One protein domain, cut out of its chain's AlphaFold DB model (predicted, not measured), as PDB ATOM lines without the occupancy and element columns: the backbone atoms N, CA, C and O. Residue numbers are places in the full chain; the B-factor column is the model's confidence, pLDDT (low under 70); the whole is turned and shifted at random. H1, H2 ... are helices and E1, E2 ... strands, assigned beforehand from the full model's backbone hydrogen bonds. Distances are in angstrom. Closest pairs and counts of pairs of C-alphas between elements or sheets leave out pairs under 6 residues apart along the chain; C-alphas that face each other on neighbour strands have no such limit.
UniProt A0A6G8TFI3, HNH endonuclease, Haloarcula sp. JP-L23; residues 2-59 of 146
ATOM      1  N   SER A   2      -7.094  40.039 -63.057       63.97
ATOM      2  CA  SER A   2      -6.195  39.963 -61.898       63.97
ATOM      3  C   SER A   2      -6.730  38.936 -60.901       63.97
ATOM      4  O   SER A   2      -7.933  38.893 -60.652       63.97
ATOM      5  N   LYS A   3      -5.849  38.086 -60.361       87.00
ATOM      6  CA  LYS A   3      -6.213  37.101 -59.327       87.00
ATOM      7  C   LYS A   3      -6.449  37.750 -57.960       87.00
ATOM      8  O   LYS A   3      -6.961  37.088 -57.060       87.00
ATOM      9  N   PHE A   4      -6.082  39.020 -57.820       92.88
ATOM     10  CA  PHE A   4      -6.098  39.759 -56.570       92.88
ATOM     11  C   PHE A   4      -6.681  41.154 -56.767       92.88
ATOM     12  O   PHE A   4      -6.642  41.715 -57.868       92.88
ATOM     13  N   VAL A   5      -7.225  41.686 -55.682       95.12
ATOM     14  CA  VAL A   5      -7.624  43.083 -55.547       95.12
ATOM     15  C   VAL A   5      -6.701  43.760 -54.546       95.12
ATOM     16  O   VAL A   5      -6.311  43.149 -53.547       95.12
ATOM     17  N   THR A   6      -6.353  45.009 -54.832       96.69
ATOM     18  CA  THR A   6      -5.586  45.867 -53.929       96.69
ATOM     19  C   THR A   6      -6.546  46.577 -52.984       96.69
ATOM     20  O   THR A   6      -7.565  47.112 -53.421       96.69
ATOM     21  N   LEU A   7      -6.223  46.556 -51.696       96.69
ATOM     22  CA  LEU A   7      -6.951  47.199 -50.608       96.69
ATOM     23  C   LEU A   7      -5.985  48.086 -49.820       96.69
ATOM     24  O   LEU A   7      -4.775  47.869 -49.854       96.69
ATOM     25  N   THR A   8      -6.521  49.035 -49.062       97.88
ATOM     26  CA  THR A   8      -5.748  49.883 -48.147       97.88
ATOM     27  C   THR A   8      -5.990  49.425 -46.713       97.88
ATOM     28  O   THR A   8      -7.126  49.147 -46.331       97.88
ATOM     29  N   CYS A   9      -4.925  49.266 -45.929       97.62
ATOM     30  CA  CYS A   9      -5.028  48.900 -44.520       97.62
ATOM     31  C   CYS A   9      -5.620  50.058 -43.708       97.62
ATOM     32  O   CYS A   9      -5.068  51.148 -43.728       97.62
ATOM     33  N   GLU A  10      -6.662  49.810 -42.917       96.69
ATOM     34  CA  GLU A  10      -7.291  50.846 -42.081       96.69
ATOM     35  C   GLU A  10      -6.436  51.301 -40.883       96.69
ATOM     36  O   GLU A  10      -6.813  52.240 -40.190       96.69
ATOM     37  N   TRP A  11      -5.312  50.629 -40.604       96.81
ATOM     38  CA  TRP A  11      -4.422  50.960 -39.482       96.81
ATOM     39  C   TRP A  11      -3.125  51.661 -39.902       96.81
ATOM     40  O   TRP A  11      -2.706  52.610 -39.250       96.81
ATOM     41  N   CYS A  12      -2.443  51.155 -40.936       96.81
ATOM     42  CA  CYS A  12      -1.135  51.670 -41.361       96.81
ATOM     43  C   CYS A  12      -1.153  52.365 -42.724       96.81
ATOM     44  O   CYS A  12      -0.097  52.783 -43.185       96.81
ATOM     45  N   ASP A  13      -2.316  52.435 -43.377       96.88
ATOM     46  CA  ASP A  13      -2.519  53.015 -44.711       96.88
ATOM     47  C   ASP A  13      -1.736  52.347 -45.861       96.88
ATOM     48  O   ASP A  13      -1.846  52.768 -47.013       96.88
ATOM     49  N   ASP A  14      -1.001  51.262 -45.596       97.88
ATOM     50  CA  ASP A  14      -0.300  50.513 -46.638       97.88
ATOM     51  C   ASP A  14      -1.275  49.781 -47.570       97.88
ATOM     52  O   ASP A  14      -2.290  49.206 -47.148       97.88
ATOM     53  N   GLU A  15      -0.914  49.734 -48.850       97.69
ATOM     54  CA  GLU A  15      -1.599  48.916 -49.844       97.69
ATOM     55  C   GLU A  15      -1.234  47.435 -49.690       97.69
ATOM     56  O   GLU A  15      -0.074  47.067 -49.485       97.69
ATOM     57  N   TYR A  16      -2.228  46.558 -49.818       97.12
ATOM     58  CA  TYR A  16      -2.038  45.115 -49.728       97.12
ATOM     59  C   TYR A  16      -3.012  44.353 -50.630       97.12
ATOM     60  O   TYR A  16      -4.091  44.836 -50.971       97.12
ATOM     61  N   GLU A  17      -2.634  43.138 -51.021       96.56
ATOM     62  CA  GLU A  17      -3.408  42.324 -51.959       96.56
ATOM     63  C   GLU A  17      -4.233  41.242 -51.249       96.56
ATOM     64  O   GLU A  17      -3.755  40.525 -50.361       96.56
ATOM     65  N   ARG A  18      -5.483  41.065 -51.687       96.06
ATOM     66  CA  ARG A  18      -6.368  39.981 -51.245       96.06
ATOM     67  C   ARG A  18      -7.063  39.312 -52.413       96.06
ATOM     68  O   ARG A  18      -7.283  39.892 -53.470       96.06
ATOM     69  N   HIS A  19      -7.420  38.048 -52.215       95.25
ATOM     70  CA  HIS A  19      -8.298  37.360 -53.152       95.25
ATOM     71  C   HIS A  19      -9.687  38.030 -53.125       95.25
ATOM     72  O   HIS A  19     -10.162  38.302 -52.020       95.25
ATOM     73  N   PRO A  20     -10.365  38.235 -54.274       94.00
ATOM     74  CA  PRO A  20     -11.662  38.919 -54.331       94.00
ATOM     75  C   PRO A  20     -12.699  38.383 -53.335       94.00
ATOM     76  O   PRO A  20     -13.388  39.156 -52.688       94.00
ATOM     77  N   ALA A  21     -12.749  37.061 -53.136       93.19
ATOM     78  CA  ALA A  21     -13.673  36.419 -52.192       93.19
ATOM     79  C   ALA A  21     -13.475  36.809 -50.711       93.19
ATOM     80  O   ALA A  21     -14.336  36.510 -49.898       93.19
ATOM     81  N   ASN A  22     -12.342  37.423 -50.359       92.81
ATOM     82  CA  ASN A  22     -12.040  37.879 -49.000       92.81
ATOM     83  C   ASN A  22     -11.917  39.408 -48.924       92.81
ATOM     84  O   ASN A  22     -11.455  39.920 -47.910       92.81
ATOM     85  N   ALA A  23     -12.214  40.128 -50.010       93.12
ATOM     86  CA  ALA A  23     -11.946  41.558 -50.094       93.12
ATOM     87  C   ALA A  23     -12.888  42.371 -49.204       93.12
ATOM     88  O   ALA A  23     -12.420  43.224 -48.457       93.12
ATOM     89  N   ASP A  24     -14.180  42.038 -49.230       92.56
ATOM     90  CA  ASP A  24     -15.226  42.774 -48.511       92.56
ATOM     91  C   ASP A  24     -15.044  42.733 -46.980       92.56
ATOM     92  O   ASP A  24     -15.351  43.703 -46.293       92.56
ATOM     93  N   ASP A  25     -14.487  41.641 -46.445       93.69
ATOM     94  CA  ASP A  25     -14.263  41.456 -45.003       93.69
ATOM     95  C   ASP A  25     -12.852  41.877 -44.539       93.69
ATOM     96  O   ASP A  25     -12.545  41.872 -43.340       93.69
ATOM     97  N   SER A  26     -11.949  42.196 -45.471       95.44
ATOM     98  CA  SER A  26     -10.541  42.444 -45.159       95.44
ATOM     99  C   SER A  26     -10.275  43.927 -44.907       95.44
ATOM    100  O   SER A  26     -10.300  44.744 -45.818       95.44
ATOM    101  N   ARG A  27      -9.936  44.254 -43.656       96.44
ATOM    102  CA  ARG A  27      -9.694  45.637 -43.193       96.44
ATOM    103  C   ARG A  27      -8.227  45.956 -42.892       96.44
ATOM    104  O   ARG A  27      -7.826  47.113 -42.891       96.44
ATOM    105  N   PHE A  28      -7.409  44.934 -42.638       97.75
ATOM    106  CA  PHE A  28      -6.028  45.101 -42.175       97.75
ATOM    107  C   PHE A  28      -5.061  44.238 -42.989       97.75
ATOM    108  O   PHE A  28      -5.346  43.069 -43.273       97.75
ATOM    109  N   CYS A  29      -3.890  44.793 -43.316       96.50
ATOM    110  CA  CYS A  29      -2.859  44.095 -44.091       96.50
ATOM    111  C   CYS A  29      -2.236  42.913 -43.327       96.50
ATOM    112  O   CYS A  29      -1.840  41.917 -43.933       96.50
ATOM    113  N   SER A  30      -2.203  42.979 -41.993       96.25
ATOM    114  CA  SER A  30      -1.617  41.955 -41.132       96.25
ATOM    115  C   SER A  30      -2.406  41.752 -39.838       96.25
ATOM    116  O   SER A  30      -3.231  42.576 -39.430       96.25
ATOM    117  N   ARG A  31      -2.128  40.629 -39.166       95.81
ATOM    118  CA  ARG A  31      -2.660  40.360 -37.826       95.81
ATOM    119  C   ARG A  31      -2.200  41.418 -36.821       95.81
ATOM    120  O   ARG A  31      -2.984  41.774 -35.947       95.81
ATOM    121  N   ASP A  32      -0.986  41.933 -36.982       96.81
ATOM    122  CA  ASP A  32      -0.430  42.966 -36.110       96.81
ATOM    123  C   ASP A  32      -1.204  44.274 -36.256       96.81
ATOM    124  O   ASP A  32      -1.669  44.800 -35.256       96.81
ATOM    125  N   CYS A  33      -1.481  44.725 -37.485       97.12
ATOM    126  CA  CYS A  33      -2.311  45.913 -37.724       97.12
ATOM    127  C   CYS A  33      -3.711  45.778 -37.112       97.12
ATOM    128  O   CYS A  33      -4.215  46.704 -36.483       97.12
ATOM    129  N   GLN A  34      -4.326  44.596 -37.220       96.19
ATOM    130  CA  GLN A  34      -5.610  44.334 -36.572       96.19
ATOM    131  C   GLN A  34      -5.521  44.395 -35.037       96.19
ATOM    132  O   GLN A  34      -6.472  44.829 -34.385       96.19
ATOM    133  N   ILE A  35      -4.434  43.895 -34.441       94.56
ATOM    134  CA  ILE A  35      -4.227  43.934 -32.988       94.56
ATOM    135  C   ILE A  35      -3.996  45.373 -32.533       94.56
ATOM    136  O   ILE A  35      -4.677  45.801 -31.606       94.56
ATOM    137  N   SER A  36      -3.119  46.115 -33.208       96.00
ATOM    138  CA  SER A  36      -2.821  47.514 -32.894       96.00
ATOM    139  C   SER A  36      -4.074  48.382 -32.965       96.00
ATOM    140  O   SER A  36      -4.376  49.092 -32.013       96.00
ATOM    141  N   ASN A  37      -4.896  48.212 -34.006       96.62
ATOM    142  CA  ASN A  37      -6.182  48.901 -34.094       96.62
ATOM    143  C   ASN A  37      -7.106  48.570 -32.916       96.62
ATOM    144  O   ASN A  37      -7.775  49.443 -32.378       96.62
ATOM    145  N   ARG A  38      -7.192  47.300 -32.499       94.50
ATOM    146  CA  ARG A  38      -8.020  46.922 -31.338       94.50
ATOM    147  C   ARG A  38      -7.484  47.513 -30.037       94.50
ATOM    148  O   ARG A  38      -8.285  47.772 -29.146       94.50
ATOM    149  N   GLN A  39      -6.167  47.657 -29.909       92.94
ATOM    150  CA  GLN A  39      -5.536  48.259 -28.736       92.94
ATOM    151  C   GLN A  39      -5.852  49.753 -28.653       92.94
ATOM    152  O   GLN A  39      -6.289  50.195 -27.595       92.94
ATOM    153  N   GLU A  40      -5.721  50.484 -29.762       93.81
ATOM    154  CA  GLU A  40      -6.048  51.915 -29.838       93.81
ATOM    155  C   GLU A  40      -7.530  52.176 -29.525       93.81
ATOM    156  O   GLU A  40      -7.866  53.026 -28.708       93.81
ATOM    157  N   GLU A  41      -8.426  51.361 -30.089       94.12
ATOM    158  CA  GLU A  41      -9.874  51.442 -29.852       94.12
ATOM    159  C   GLU A  41     -10.303  50.961 -28.450       94.12
ATOM    160  O   GLU A  41     -11.492  50.938 -28.137       94.12
ATOM    161  N   GLY A  42      -9.370  50.490 -27.613       89.94
ATOM    162  CA  GLY A  42      -9.680  49.949 -26.284       89.94
ATOM    163  C   GLY A  42     -10.495  48.645 -26.300       89.94
ATOM    164  O   GLY A  42     -11.018  48.223 -25.274       89.94
ATOM    165  N   ASN A  43     -10.587  47.982 -27.454       87.62
ATOM    166  CA  ASN A  43     -11.349  46.747 -27.671       87.62
ATOM    167  C   ASN A  43     -10.468  45.485 -27.633       87.62
ATOM    168  O   ASN A  43     -10.917  44.375 -27.948       87.62
ATOM    169  N   TYR A  44      -9.186  45.636 -27.311       88.88
ATOM    170  CA  TYR A  44      -8.265  44.524 -27.158       88.88
ATOM    171  C   TYR A  44      -8.421  43.899 -25.773       88.88
ATOM    172  O   TYR A  44      -8.060  44.496 -24.764       88.88
ATOM    173  N   VAL A  45      -8.923  42.668 -25.744       83.62
ATOM    174  CA  VAL A  45      -9.042  41.878 -24.518       83.62
ATOM    175  C   VAL A  45      -8.028  40.740 -24.566       83.62
ATOM    176  O   VAL A  45      -8.023  39.939 -25.507       83.62
ATOM    177  N   SER A  46      -7.174  40.649 -23.552       83.56
ATOM    178  CA  SER A  46      -6.199  39.573 -23.374       83.56
ATOM    179  C   SER A  46      -6.000  39.277 -21.888       83.56
ATOM    180  O   SER A  46      -6.549  39.966 -21.034       83.56
ATOM    181  N   GLY A  47      -5.237  38.227 -21.574       81.00
ATOM    182  CA  GLY A  47      -4.951  37.875 -20.183       81.00
ATOM    183  C   GLY A  47      -6.215  37.539 -19.395       81.00
ATOM    184  O   GLY A  47      -7.142  36.947 -19.945       81.00
ATOM    185  N   GLU A  48      -6.230  37.923 -18.119       75.81
ATOM    186  CA  GLU A  48      -7.297  37.634 -17.150       75.81
ATOM    187  C   GLU A  48      -8.666  38.202 -17.525       75.81
ATOM    188  O   GLU A  48      -9.683  37.576 -17.223       75.81
ATOM    189  N   ASP A  49      -8.694  39.316 -18.255       72.44
ATOM    190  CA  ASP A  49      -9.926  39.963 -18.711       72.44
ATOM    191  C   ASP A  49     -10.588  39.217 -19.879       72.44
ATOM    192  O   ASP A  49     -11.749  39.458 -20.221       72.44
ATOM    193  N   HIS A  50      -9.870  38.288 -20.521       76.75
ATOM    194  CA  HIS A  50     -10.422  37.519 -21.626       76.75
ATOM    195  C   HIS A  50     -11.471  36.518 -21.108       76.75
ATOM    196  O   HIS A  50     -11.137  35.662 -20.291       76.75
ATOM    197  N   PRO A  51     -12.706  36.478 -21.655       70.56
ATOM    198  CA  PRO A  51     -13.768  35.573 -21.183       70.56
ATOM    199  C   PRO A  51     -13.416  34.076 -21.211       70.56
ATOM    200  O   PRO A  51     -14.099  33.257 -20.607       70.56
ATOM    201  N   LYS A  52     -12.371  33.702 -21.958       69.38
ATOM    202  CA  LYS A  52     -11.835  32.330 -22.040       69.38
ATOM    203  C   LYS A  52     -10.505  32.133 -21.298       69.38
ATOM    204  O   LYS A  52      -9.812  31.151 -21.568       69.38
ATOM    205  N   TRP A  53     -10.099  33.069 -20.443       76.00
ATOM    206  CA  TRP A  53      -8.871  32.953 -19.665       76.00
ATOM    207  C   TRP A  53      -8.966  31.795 -18.676       76.00
ATOM    208  O   TRP A  53      -9.859  31.745 -17.835       76.00
ATOM    209  N   LYS A  54      -8.030  30.850 -18.779       62.72
ATOM    210  CA  LYS A  54      -8.041  29.620 -17.975       62.72
ATOM    211  C   LYS A  54      -7.471  29.781 -16.558       62.72
ATOM    212  O   LYS A  54      -7.447  28.800 -15.829       62.72
ATOM    213  N   GLY A  55      -6.995  30.973 -16.186       59.22
ATOM    214  CA  GLY A  55      -6.393  31.253 -14.873       59.22
ATOM    215  C   GLY A  55      -7.211  32.173 -13.961       59.22
ATOM    216  O   GLY A  55      -6.726  32.534 -12.897       59.22
ATOM    217  N   GLY A  56      -8.413  32.592 -14.369       60.31
ATOM    218  CA  GLY A  56      -9.296  33.412 -13.533       60.31
ATOM    219  C   GLY A  56     -10.145  32.546 -12.600       60.31
ATOM    220  O   GLY A  56     -10.166  31.324 -12.747       60.31
ATOM    221  N   ASN A  57     -10.926  33.170 -11.708       49.31
ATOM    222  CA  ASN A  57     -12.068  32.530 -11.025       49.31
ATOM    223  C   ASN A  57     -13.197  32.249 -12.042       49.31
ATOM    224  O   ASN A  57     -14.313  32.759 -11.927       49.31
ATOM    225  N   GLY A  58     -12.876  31.500 -13.100       54.34
ATOM    226  CA  GLY A  58     -13.826  31.048 -14.097       54.34
ATOM    227  C   GLY A  58     -14.901  30.262 -13.373       54.34
ATOM    228  O   GLY A  58     -14.602  29.282 -12.696       54.34
ATOM    229  N   ARG A  59     -16.145  30.741 -13.455       58.44
ATOM    230  CA  ARG A  59     -17.295  29.998 -12.944       58.44
ATOM    231  C   ARG A  59     -17.214  28.581 -13.494       58.44
ATOM    232  O   ARG A  59     -17.013  28.416 -14.698       58.44
TER     233      ARG A  59
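This is residues 2 to 59 of the 146 residues of the protein "HNH endonuclease" of Haloarcula sp. JP-L23 (UniProt A0A6G8TFI3). With little regular structure, this is a rod: the small hairpin E1 and E2 near one end, one short helix, H1, in the middle, and an unnamed tail making the other end, where residues 49 to 54 stick out. The printed part has 58 residues, 18 of them in named elements, in the order E1, E2, H1; the class is mixed. It is only just extended, close to loose, with a radius of gyration of the C-alphas of 15.6 A and spans of 52 by 22 by 13 A.

Find C-alpha 5 at (-7.624, 43.083, -55.547), where strand E1, residues 5 to 8, begins; strand E2 is residues 15 to 18. Helix H1, residues 31 to 40, runs 14.5 A to C-alpha 40 at (-6.048, 51.915, -29.838).

Look first at the antiparallel hairpin of E1 and E2, where N 5 and O 18 are 2.8 A apart, within hydrogen-bond range. E1 and H1 are apart. In H1 every O i to N i+4 pair is within hydrogen-bond range.

The farthest C-alphas, of Ser 2 and Asn 57, are 51.7 A apart. The printed part has no cut; the link from E2 to H1 is long. Confidence is under 70 at residues 2, 52 and 54 to 59.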